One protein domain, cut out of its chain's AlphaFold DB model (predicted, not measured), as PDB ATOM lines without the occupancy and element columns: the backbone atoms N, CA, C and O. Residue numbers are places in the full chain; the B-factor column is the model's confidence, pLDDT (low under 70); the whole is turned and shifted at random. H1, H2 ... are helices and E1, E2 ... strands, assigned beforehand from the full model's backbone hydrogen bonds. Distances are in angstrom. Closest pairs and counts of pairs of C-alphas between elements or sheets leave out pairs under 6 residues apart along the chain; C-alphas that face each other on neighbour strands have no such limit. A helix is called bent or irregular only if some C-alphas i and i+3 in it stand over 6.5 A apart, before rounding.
ATOM      1  N   ARG A   2     118.939 129.139 145.383       62.84
ATOM      2  CA  ARG A   2     119.523 128.525 144.169       62.84
ATOM      3  C   ARG A   2     120.923 127.923 144.360       62.84
ATOM      4  O   ARG A   2     121.165 126.821 143.897       62.84
ATOM      5  N   GLN A   3     121.817 128.622 145.063       70.19
ATOM      6  CA  GLN A   3     123.160 128.108 145.367       70.19
ATOM      7  C   GLN A   3     123.101 126.778 146.132       70.19
ATOM      8  O   GLN A   3     123.780 125.835 145.760       70.19
ATOM      9  N   LEU A   4     122.235 126.688 147.147       72.56
ATOM     10  CA  LEU A   4     122.044 125.459 147.921       72.56
ATOM     11  C   LEU A   4     121.441 124.336 147.068       72.56
ATOM     12  O   LEU A   4     121.875 123.202 147.185       72.56
ATOM     13  N   ALA A   5     120.492 124.651 146.181       72.81
ATOM     14  CA  ALA A   5     119.918 123.666 145.264       72.81
ATOM     15  C   ALA A   5     120.964 123.075 144.301       72.81
ATOM     16  O   ALA A   5     120.933 121.880 144.037       72.81
ATOM     17  N   ILE A   6     121.904 123.892 143.805       74.31
ATOM     18  CA  ILE A   6     123.011 123.417 142.959       74.31
ATOM     19  C   ILE A   6     123.947 122.498 143.744       74.31
ATOM     20  O   ILE A   6     124.372 121.484 143.208       74.31
ATOM     21  N   GLU A   7     124.273 122.839 144.991       81.81
ATOM     22  CA  GLU A   7     125.128 121.977 145.812       81.81
ATOM     23  C   GLU A   7     124.432 120.654 146.156       81.81
ATOM     24  O   GLU A   7     125.028 119.604 145.960       81.81
ATOM     25  N   PHE A   8     123.154 120.673 146.555       78.31
ATOM     26  CA  PHE A   8     122.402 119.437 146.819       78.31
ATOM     27  C   PHE A   8     122.247 118.549 145.581       78.31
ATOM     28  O   PHE A   8     122.328 117.333 145.693       78.31
ATOM     29  N   SER A   9     122.077 119.148 144.400       76.62
ATOM     30  CA  SER A   9     121.985 118.431 143.122       76.62
ATOM     31  C   SER A   9     123.249 117.625 142.776       76.62
ATOM     32  O   SER A   9     123.159 116.643 142.048       76.62
ATOM     33  N   LYS A  10     124.430 117.993 143.294       77.69
ATOM     34  CA  LYS A  10     125.675 117.237 143.042       77.69
ATOM     35  C   LYS A  10     125.740 115.912 143.800       77.69
ATOM     36  O   LYS A  10     126.423 115.005 143.345       77.69
ATOM     37  N   GLU A  11     125.055 115.837 144.935       81.19
ATOM     38  CA  GLU A  11     125.020 114.677 145.835       81.19
ATOM     39  C   GLU A  11     123.772 113.802 145.591       81.19
ATOM     40  O   GLU A  11     123.538 112.824 146.298       81.19
ATOM     41  N   ASP A  12     122.928 114.166 144.618       85.62
ATOM     42  CA  ASP A  12     121.749 113.384 144.249       85.62
ATOM     43  C   ASP A  12     122.165 112.184 143.386       85.62
ATOM     44  O   ASP A  12     122.351 112.295 142.172       85.62
ATOM     45  N   GLU A  13     122.282 111.018 144.022       84.88
ATOM     46  CA  GLU A  13     122.620 109.737 143.386       84.88
ATOM     47  C   GLU A  13     121.741 109.404 142.170       84.88
ATOM     48  O   GLU A  13     122.227 108.875 141.169       84.88
ATOM     49  N   ALA A  14     120.446 109.743 142.202       77.38
ATOM     50  CA  ALA A  14     119.560 109.482 141.068       77.38
ATOM     51  C   ALA A  14     119.934 110.360 139.866       77.38
ATOM     52  O   ALA A  14     119.912 109.908 138.717       77.38
ATOM     53  N   GLN A  15     120.316 111.609 140.132       76.94
ATOM     54  CA  GLN A  15     120.763 112.538 139.105       76.94
ATOM     55  C   GLN A  15     122.154 112.172 138.570       76.94
ATOM     56  O   GLN A  15     122.383 112.256 137.360       76.94
ATOM     57  N   VAL A  16     123.064 111.720 139.438       82.69
ATOM     58  CA  VAL A  16     124.383 111.209 139.042       82.69
ATOM     59  C   VAL A  16     124.222 110.011 138.108       82.69
ATOM     60  O   VAL A  16     124.714 110.061 136.979       82.69
ATOM     61  N   HIS A  17     123.443 108.996 138.496       83.50
ATOM     62  CA  HIS A  17     123.171 107.829 137.650       83.50
ATOM     63  C   HIS A  17     122.518 108.188 136.309       83.50
ATOM     64  O   HIS A  17     122.875 107.624 135.270       83.50
ATOM     65  N   TYR A  18     121.587 109.146 136.299       79.25
ATOM     66  CA  TYR A  18     121.003 109.646 135.056       79.25
ATOM     67  C   TYR A  18     122.073 110.209 134.108       79.25
ATOM     68  O   TYR A  18     122.085 109.892 132.914       79.25
ATOM     69  N   TYR A  19     122.993 111.031 134.622       81.94
ATOM     70  CA  TYR A  19     124.067 111.588 133.802       81.94
ATOM     71  C   TYR A  19     125.105 110.546 133.396       81.94
ATOM     72  O   TYR A  19     125.611 110.642 132.280       81.94
ATOM     73  N   GLU A  20     125.388 109.538 134.222       85.81
ATOM     74  CA  GLU A  20     126.272 108.431 133.846       85.81
ATOM     75  C   GLU A  20     125.767 107.703 132.598       85.81
ATOM     76  O   GLU A  20     126.522 107.550 131.636       85.81
ATOM     77  N   ASP A  21     124.496 107.285 132.576       82.62
ATOM     78  CA  ASP A  21     123.913 106.584 131.422       82.62
ATOM     79  C   ASP A  21     123.934 107.463 130.163       82.62
ATOM     80  O   ASP A  21     124.282 107.001 129.070       82.62
ATOM     81  N   ARG A  22     123.630 108.760 130.312       82.69
ATOM     82  CA  ARG A  22     123.667 109.695 129.185       82.69
ATOM     83  C   ARG A  22     125.076 109.917 128.660       82.69
ATOM     84  O   ARG A  22     125.263 109.778 127.458       82.69
ATOM     85  N   ILE A  23     126.038 110.239 129.526       86.38
ATOM     86  CA  ILE A  23     127.425 110.549 129.145       86.38
ATOM     87  C   ILE A  23     128.097 109.331 128.510       86.38
ATOM     88  O   ILE A  23     128.793 109.495 127.504       86.38
ATOM     89  N   LYS A  24     127.833 108.124 129.039       85.06
ATOM     90  CA  LYS A  24     128.293 106.854 128.456       85.06
ATOM     91  C   LYS A  24     127.820 106.707 127.011       85.06
ATOM     92  O   LYS A  24     128.647 106.499 126.133       85.06
ATOM     93  N   LYS A  25     126.523 106.903 126.744       82.44
ATOM     94  CA  LYS A  25     125.953 106.843 125.383       82.44
ATOM     95  C   LYS A  25     126.427 107.992 124.485       82.44
ATOM     96  O   LYS A  25     126.633 107.798 123.294       82.44
ATOM     97  N   MET A  26     126.565 109.198 125.034       83.06
ATOM     98  CA  MET A  26     127.056 110.392 124.344       83.06
ATOM     99  C   MET A  26     127.506 111.446 125.378       83.06
ATOM    100  O   MET A  26     126.691 111.860 126.200       83.06
ATOM    101  N   PRO A  27     128.739 111.988 125.321       87.44
ATOM    102  CA  PRO A  27     129.663 111.917 124.193       87.44
ATOM    103  C   PRO A  27     130.706 110.796 124.255       87.44
ATOM    104  O   PRO A  27     131.461 110.667 123.296       87.44
ATOM    105  N   VAL A  28     130.787 110.010 125.335       89.81
ATOM    106  CA  VAL A  28     131.932 109.106 125.565       89.81
ATOM    107  C   VAL A  28     132.049 108.034 124.489       89.81
ATOM    108  O   VAL A  28     133.127 107.904 123.918       89.81
ATOM    109  N   ASP A  29     130.965 107.332 124.150       86.69
ATOM    110  CA  ASP A  29     130.993 106.287 123.113       86.69
ATOM    111  C   ASP A  29     131.483 106.819 121.754       86.69
ATOM    112  O   ASP A  29     132.357 106.238 121.108       86.69
ATOM    113  N   VAL A  30     131.014 108.008 121.364       90.06
ATOM    114  CA  VAL A  30     131.442 108.674 120.125       90.06
ATOM    115  C   VAL A  30     132.911 109.089 120.195       90.06
ATOM    116  O   VAL A  30     133.678 108.808 119.276       90.06
ATOM    117  N   LEU A  31     133.333 109.734 121.284       90.94
ATOM    118  CA  LEU A  31     134.724 110.157 121.461       90.94
ATOM    119  C   LEU A  31     135.684 108.960 121.490       90.94
ATOM    120  O   LEU A  31     136.787 109.054 120.950       90.94
ATOM    121  N   LYS A  32     135.258 107.836 122.072       89.19
ATOM    122  CA  LYS A  32     135.998 106.573 122.087       89.19
ATOM    123  C   LYS A  32     136.131 106.007 120.677       89.19
ATOM    124  O   LYS A  32     137.232 105.645 120.274       89.19
ATOM    125  N   GLY A  33     135.050 106.014 119.893       87.50
ATOM    126  CA  GLY A  33     135.076 105.635 118.476       87.50
ATOM    127  C   GLY A  33     136.023 106.493 117.627       87.50
ATOM    128  O   GLY A  33     136.621 105.996 116.675       87.50
ATOM    129  N   HIS A  34     136.217 107.760 118.003       89.62
ATOM    130  CA  HIS A  34     137.181 108.668 117.374       89.62
ATOM    131  C   HIS A  34     138.592 108.619 117.984       89.62
ATOM    132  O   HIS A  34     139.456 109.382 117.555       89.62
ATOM    133  N   GLY A  35     138.844 107.752 118.971       88.06
ATOM    134  CA  GLY A  35     140.152 107.613 119.614       88.06
ATOM    135  C   GLY A  35     140.584 108.832 120.432       88.06
ATOM    136  O   GLY A  35     141.779 109.030 120.622       88.06
ATOM    137  N   VAL A  36     139.634 109.660 120.885       89.38
ATOM    138  CA  VAL A  36     139.878 110.879 121.685       89.38
ATOM    139  C   VAL A  36     139.874 110.582 123.188       89.38
ATOM    140  O   VAL A  36     140.466 111.325 123.976       89.38
ATOM    141  N   VAL A  37     139.188 109.510 123.595       91.38
ATOM    142  CA  VAL A  37     139.125 109.063 124.989       91.38
ATOM    143  C   VAL A  37     139.334 107.560 125.116       91.38
ATOM    144  O   VAL A  37     138.911 106.780 124.263       91.38
ATOM    145  N   GLU A  38     139.921 107.169 126.240       89.31
ATOM    146  CA  GLU A  38     139.965 105.807 126.758       89.31
ATOM    147  C   GLU A  38     139.138 105.740 128.043       89.31
ATOM    148  O   GLU A  38     139.167 106.654 128.866       89.31
ATOM    149  N   GLU A  39     138.390 104.656 128.219       85.31
ATOM    150  CA  GLU A  39     137.611 104.398 129.429       85.31
ATOM    151  C   GLU A  39     138.140 103.125 130.086       85.31
ATOM    152  O   GLU A  39     138.144 102.062 129.459       85.31
ATOM    153  N   ALA A  40     138.574 103.242 131.340       81.25
ATOM    154  CA  ALA A  40     139.004 102.125 132.172       81.25
ATOM    155  C   ALA A  40     138.458 102.315 133.593       81.25
ATOM    156  O   ALA A  40     138.570 103.403 134.157       81.25
ATOM    157  N   ASP A  41     137.837 101.273 134.151       78.62
ATOM    158  CA  ASP A  41     137.329 101.233 135.533       78.62
ATOM    159  C   ASP A  41     136.433 102.425 135.931       78.62
ATOM    160  O   ASP A  41     136.498 102.939 137.046       78.62
ATOM    161  N   GLY A  42     135.586 102.888 135.004       77.69
ATOM    162  CA  GLY A  42     134.673 104.015 135.232       77.69
ATOM    163  C   GLY A  42     135.328 105.397 135.144       77.69
ATOM    164  O   GLY A  42     134.666 106.405 135.383       77.69
ATOM    165  N   VAL A  43     136.606 105.471 134.764       84.75
ATOM    166  CA  VAL A  43     137.324 106.726 134.540       84.75
ATOM    167  C   VAL A  43     137.535 106.936 133.045       84.75
ATOM    168  O   VAL A  43     138.120 106.100 132.357       84.75
ATOM    169  N   VAL A  44     137.082 108.087 132.545       88.31
ATOM    170  CA  VAL A  44     137.311 108.521 131.162       88.31
ATOM    171  C   VAL A  44     138.549 109.410 131.122       88.31
ATOM    172  O   VAL A  44     138.597 110.458 131.768       88.31
ATOM    173  N   LYS A  45     139.549 109.005 130.344       88.25
ATOM    174  CA  LYS A  45     140.801 109.734 130.148       88.25
ATOM    175  C   LYS A  45     140.920 110.191 128.699       88.25
ATOM    176  O   LYS A  45     140.590 109.454 127.780       88.25
ATOM    177  N   LEU A  46     141.414 111.407 128.496       87.38
ATOM    178  CA  LEU A  46     141.747 111.915 127.169       87.38
ATOM    179  C   LEU A  46     143.061 111.293 126.672       87.38
ATOM    180  O   LEU A  46     144.029 111.212 127.428       87.38
ATOM    181  N   THR A  47     143.092 110.903 125.402       86.88
ATOM    182  CA  THR A  47     144.267 110.335 124.710       86.88
ATOM    183  C   THR A  47     145.033 111.365 123.881       86.88
ATOM    184  O   THR A  47     145.985 111.018 123.188       86.88
ATOM    185  N   VAL A  48     144.615 112.630 123.918       81.69
ATOM    186  CA  VAL A  48     145.260 113.711 123.166       81.69
ATOM    187  C   VAL A  48     146.557 114.164 123.832       81.69
ATOM    188  O   VAL A  48     146.713 114.048 125.049       81.69
ATOM    189  N   ASP A  49     147.455 114.729 123.027       83.44
ATOM    190  CA  ASP A  49     148.706 115.305 123.509       83.44
ATOM    191  C   ASP A  49     148.469 116.403 124.551       83.44
ATOM    192  O   ASP A  49     147.478 117.148 124.526       83.44
ATOM    193  N   ASP A  50     149.417 116.519 125.477       79.62
ATOM    194  CA  ASP A  50     149.368 117.542 126.505       79.62
ATOM    195  C   ASP A  50     149.589 118.926 125.895       79.62
ATOM    196  O   ASP A  50     150.692 119.319 125.522       79.62
ATOM    197  N   LEU A  51     148.503 119.686 125.824       83.50
ATOM    198  CA  LEU A  51     148.532 121.073 125.388       83.50
ATOM    199  C   LEU A  51     149.275 121.952 126.404       83.50
ATOM    200  O   LEU A  51     149.162 121.766 127.627       83.50
ATOM    201  N   THR A  52     149.962 122.973 125.896       91.69
ATOM    202  CA  THR A  52     150.569 124.018 126.724       91.69
ATOM    203  C   THR A  52     149.498 124.785 127.506       91.69
ATOM    204  O   THR A  52     148.305 124.765 127.185       91.69
ATOM    205  N   PHE A  53     149.910 125.493 128.561       88.44
ATOM    206  CA  PHE A  53     148.984 126.322 129.339       88.44
ATOM    207  C   PHE A  53     148.269 127.363 128.465       88.44
ATOM    208  O   PHE A  53     147.065 127.571 128.620       88.44
ATOM    209  N   GLU A  54     148.995 127.977 127.529       90.50
ATOM    210  CA  GLU A  54     148.462 128.987 126.615       90.50
ATOM    211  C   GLU A  54     147.425 128.392 125.655       90.50
ATOM    212  O   GLU A  54     146.316 128.913 125.538       90.50
ATOM    213  N   GLU A  55     147.711 127.238 125.053       89.25
ATOM    214  CA  GLU A  55     146.754 126.533 124.192       89.25
ATOM    215  C   GLU A  55     145.502 126.092 124.964       89.25
ATOM    216  O   GLU A  55     144.379 126.290 124.492       89.25
ATOM    217  N   LYS A  56     145.667 125.561 126.187       86.81
ATOM    218  CA  LYS A  56     144.542 125.198 127.072       86.81
ATOM    219  C   LYS A  56     143.688 126.425 127.410       86.81
ATOM    220  O   LYS A  56     142.458 126.326 127.428       86.81
ATOM    221  N   ALA A  57     144.308 127.574 127.677       87.94
ATOM    222  CA  ALA A  57     143.601 128.821 127.960       87.94
ATOM    223  C   ALA A  57     142.823 129.322 126.732       87.94
ATOM    224  O   ALA A  57     141.636 129.640 126.856       87.94
ATOM    225  N   ASN A  58     143.447 129.300 125.553       92.00
ATOM    226  CA  ASN A  58     142.828 129.701 124.290       92.00
ATOM    227  C   ASN A  58     141.627 128.814 123.938       92.00
ATOM    228  O   ASN A  58     140.543 129.325 123.656       92.00
ATOM    229  N   LEU A  59     141.759 127.489 124.058       87.69
ATOM    230  CA  LEU A  59     140.649 126.554 123.840       87.69
ATOM    231  C   LEU A  59     139.490 126.790 124.810       87.69
ATOM    232  O   LEU A  59     138.330 126.812 124.396       87.69
ATOM    233  N   ARG A  60     139.780 127.013 126.097       87.19
ATOM    234  CA  ARG A  60     138.748 127.339 127.095       87.19
ATOM    235  C   ARG A  60     138.041 128.653 126.774       87.19
ATOM    236  O   ARG A  60     136.827 128.737 126.967       87.19
ATOM    237  N   ALA A  61     138.769 129.661 126.300       88.38
ATOM    238  CA  ALA A  61     138.192 130.935 125.886       88.38
ATOM    239  C   ALA A  61     137.268 130.755 124.672       88.38
ATOM    240  O   ALA A  61     136.105 131.151 124.737       88.38
ATOM    241  N   MET A  62     137.732 130.059 123.628       89.62
ATOM    242  CA  MET A  62     136.927 129.733 122.444       89.62
ATOM    243  C   MET A  62     135.669 128.931 122.803       89.62
ATOM    244  O   MET A  62     134.583 129.218 122.305       89.62
ATOM    245  N   TYR A  63     135.792 127.943 123.691       80.31
ATOM    246  CA  TYR A  63     134.662 127.151 124.175       80.31
ATOM    247  C   TYR A  63     133.614 128.016 124.884       80.31
ATOM    248  O   TYR A  63     132.430 127.952 124.554       80.31
ATOM    249  N   LYS A  64     134.045 128.867 125.827       81.38
ATOM    250  CA  LYS A  64     133.147 129.787 126.539       81.38
ATOM    251  C   LYS A  64     132.467 130.763 125.588       81.38
ATOM    252  O   LYS A  64     131.275 131.008 125.743       81.38
ATOM    253  N   GLN A  65     133.202 131.288 124.609       85.31
ATOM    254  CA  GLN A  65     132.644 132.162 123.583       85.31
ATOM    255  C   GLN A  65     131.558 131.440 122.781       85.31
ATOM    256  O   GLN A  65     130.449 131.952 122.692       85.31
ATOM    257  N   LYS A  66     131.828 130.227 122.281       81.50
ATOM    258  CA  LYS A  66     130.838 129.432 121.538       81.50
ATOM    259  C   LYS A  66     129.594 129.114 122.362       81.50
ATOM    260  O   LYS A  66     128.490 129.164 121.830       81.50
ATOM    261  N   ILE A  67     129.747 128.812 123.653       75.75
ATOM    262  CA  ILE A  67     128.593 128.660 124.551       75.75
ATOM    263  C   ILE A  67     127.834 129.977 124.666       75.75
ATOM    264  O   ILE A  67     126.615 129.974 124.563       75.75
ATOM    265  N   GLY A  68     128.530 131.096 124.865       75.50
ATOM    266  CA  GLY A  68     127.913 132.417 124.945       75.50
ATOM    267  C   GLY A  68     127.125 132.770 123.684       75.50
ATOM    268  O   GLY A  68     125.975 133.178 123.786       75.50
ATOM    269  N   GLU A  69     127.703 132.546 122.504       80.25
ATOM    270  CA  GLU A  69     127.047 132.719 121.202       80.25
ATOM    271  C   GLU A  69     125.838 131.792 121.052       80.25
ATOM    272  O   GLU A  69     124.764 132.239 120.650       80.25
ATOM    273  N   PHE A  70     125.978 130.516 121.429       71.38
ATOM    274  CA  PHE A  70     124.874 129.561 121.425       71.38
ATOM    275  C   PHE A  70     123.729 130.049 122.319       71.38
ATOM    276  O   PHE A  70     122.592 130.140 121.862       71.38
ATOM    277  N   LEU A  71     124.026 130.444 123.556       68.19
ATOM    278  CA  LEU A  71     123.047 130.970 124.506       68.19
ATOM    279  C   LEU A  71     122.408 132.281 124.013       68.19
ATOM    280  O   LEU A  71     121.194 132.443 124.110       68.19
ATOM    281  N   ALA A  72     123.186 133.195 123.430       70.12
ATOM    282  CA  ALA A  72     122.688 134.456 122.881       70.12
ATOM    283  C   ALA A  72     121.776 134.239 121.664       70.12
ATOM    284  O   ALA A  72     120.696 134.820 121.596       70.12
ATOM    285  N   SER A  73     122.167 133.353 120.739       66.50
ATOM    286  CA  SER A  73     121.372 133.001 119.552       66.50
ATOM    287  C   SER A  73     120.044 132.319 119.897       66.50
ATOM    288  O   SER A  73     119.084 132.408 119.137       66.50
ATOM    289  N   ARG A  74     119.984 131.641 121.052       62.16
ATOM    290  CA  ARG A  74     118.793 130.952 121.559       62.16
ATOM    291  C   ARG A  74     117.872 131.866 122.381       62.16
ATOM    292  O   ARG A  74     116.795 131.410 122.735       62.16
ATOM    293  N   GLY A  75     118.262 133.123 122.639       54.53
ATOM    294  CA  GLY A  75     117.436 134.124 123.317       54.53
ATOM    295  C   GLY A  75     117.156 133.783 124.780       54.53
ATOM    296  O   GLY A  75     116.070 133.333 125.117       54.53
ATOM    297  N   LEU A  76     118.112 134.030 125.682       53.78
ATOM    298  CA  LEU A  76     117.843 133.957 127.123       53.78
ATOM    299  C   LEU A  76     117.007 135.162 127.582       53.78
ATOM    300  O   LEU A  76     117.513 136.074 128.238       53.78
ATOM    301  N   SER A  77     115.697 135.126 127.351       47.06
ATOM    302  CA  SER A  77     114.795 135.615 128.393       47.06
ATOM    303  C   SER A  77     114.831 134.575 129.510       47.06
ATOM    304  O   SER A  77     114.140 133.567 129.464       47.06
ATOM    305  N   THR A  78     115.766 134.772 130.440       40.66
ATOM    306  CA  THR A  78     115.742 134.280 131.824       40.66
ATOM    307  C   THR A  78     114.786 133.107 132.097       40.66
ATOM    308  O   THR A  78     113.593 133.328 132.279       40.66
ATOM    309  N   TRP A  79     115.348 131.902 132.256       48.59
ATOM    310  CA  TRP A  79     114.678 130.700 132.789       48.59
ATOM    311  C   TRP A  79     113.767 129.909 131.853       48.59
ATOM    312  O   TRP A  79     112.790 129.320 132.312       48.59
ATOM    313  N   ASP A  80     114.124 129.784 130.579       45.78
ATOM    314  CA  ASP A  80     113.438 128.811 129.741       45.78
ATOM    315  C   ASP A  80     113.979 127.389 129.989       45.78
ATOM    316  O   ASP A  80     114.922 126.913 129.348       45.78
ATOM    317  N   TYR A  81     113.403 126.717 130.992       46.69
ATOM    318  CA  TYR A  81     113.616 125.294 131.277       46.69
ATOM    319  C   TYR A  81     113.292 124.399 130.064       46.69
ATOM    320  O   TYR A  81     113.736 123.249 130.037       46.69
ATOM    321  N   SER A  82     112.605 124.918 129.035       47.62
ATOM    322  CA  SER A  82     112.344 124.196 127.786       47.62
ATOM    323  C   SER A  82     113.620 123.845 127.004       47.62
ATOM    324  O   SER A  82     113.682 122.818 126.332       47.62
ATOM    325  N   LEU A  83     114.695 124.633 127.151       45.75
ATOM    326  CA  LEU A  83     115.998 124.332 126.541       45.75
ATOM    327  C   LEU A  83     116.705 123.142 127.208       45.75
ATOM    328  O   LEU A  83     117.615 122.561 126.617       45.75
ATOM    329  N   LEU A  84     116.306 122.782 128.431       44.69
ATOM    330  CA  LEU A  84     116.785 121.591 129.136       44.69
ATOM    331  C   LEU A  84     115.856 120.390 128.924       44.69
ATOM    332  O   LEU A  84     116.331 119.257 128.994       44.69
ATOM    333  N   SER A  85     114.579 120.606 128.583       48.59
ATOM    334  CA  SER A  85     113.645 119.536 128.222       48.59
ATOM    335  C   SER A  85     113.840 119.090 126.767       48.59
ATOM    336  O   SER A  85     112.943 119.075 125.929       48.59
TER     337      SER A  85
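This is residues 2 to 85 of the 156 residues of the protein "HNHc domain-containing protein" of Acidimicrobiaceae bacterium (UniProt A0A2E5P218). A small two-stranded hairpin, E1 and E2, packs on residues 24 to 32 of the kinked helix H2, and from there the model opens into a loose frame with an empty middle: H1 makes a corner with the other end of H2, and the long helix H3 lies across the gap with no helix packed on it. After H3, residues 74 to 85 form a stretch with no named element, of which 75 to 82 stick out free. The printed part has 84 residues with three named helices and two named strands, in the order H1, H2, E1, E2, H3; the sheet has the order E1 - E2 and is antiparallel, and the class is mostly helix. The whole is loose, with a radius of gyration of the C-alphas of 16.4 A, and its C-alphas span 39 by 33 by 24 A.

The sheet is made of E1, residues 37 to 40, and E2, residues 43 to 46, a hairpin whose strands are antiparallel with 154 degrees between their directions. C-alphas 37 and 46 face each other at 4.4 A, and C-alphas 40 and 43 at 5.4 A. Across the pair, N 38 and O 45 are within hydrogen-bond range at 2.8 A, as are N 43 and O 40 at 2.9 A. H2, residues 13 to 33, comes near this sheet with its residues 24 to 32. Its closest C-alphas to E1 are those of Leu 31 and Val 37, 5.7 A apart, and its closest to E2 are those of Val 28 and Val 44, 7.8 A apart. H2 has a kink of 33 degrees near residue 24, and it is irregular, but only just: C-alphas 24 and 27 are 6.8 A apart. H1, residues 2 to 10, is close to H2 but not clearly touching, the closest C-alphas being those of Ser 9 and Gln 15 at 7.2 A. Their lines stand at a steep tilt of 68 degrees, only just short of about perpendicular, and they run the same way. H3, residues 53 to 73, touches no helix and is apart from H1, H2 and E1. H1 is also apart from E1 and E2. In H1 and H3 every O i to N i+4 pair is within hydrogen-bond range, and in H2 14 of 17 are.

E1 runs from C-alpha 37 at (139.125, 109.063, 124.989) to C-alpha 40, 10.0 A, and E2 from C-alpha 43 to C-alpha 46, also 10.0 A. H2 measures 28.2 A from Glu 13 to Gly 33. H1 begins at C-alpha 2, at (119.523, 128.525, 144.169), and measures 12.9 A to Lys 10. H3 measures 30.0 A from Phe 53 to Ser 73, where C-alpha 73 is at (121.372, 133.001, 119.552).

The two C-alphas farthest apart are those of Asp 41 and Ser 77, at 41.7 A, while the first and last printed C-alphas, those of Arg 2 and Ser 85, are 19.2 A apart. The printed part has no cut. The links from H1 to H2, H2 to E1 and E1 to E2 are tight, the link of 6 residues from E2 to H3 is short, and no link is long. Residues 2 to 19, 52 to 58, 60 to 70 and 75 to 82 stand free. The mean pLDDT of the printed part is 77.9, and 15 residues are under 70: residue 2, residue 71 and residues 73 to 85.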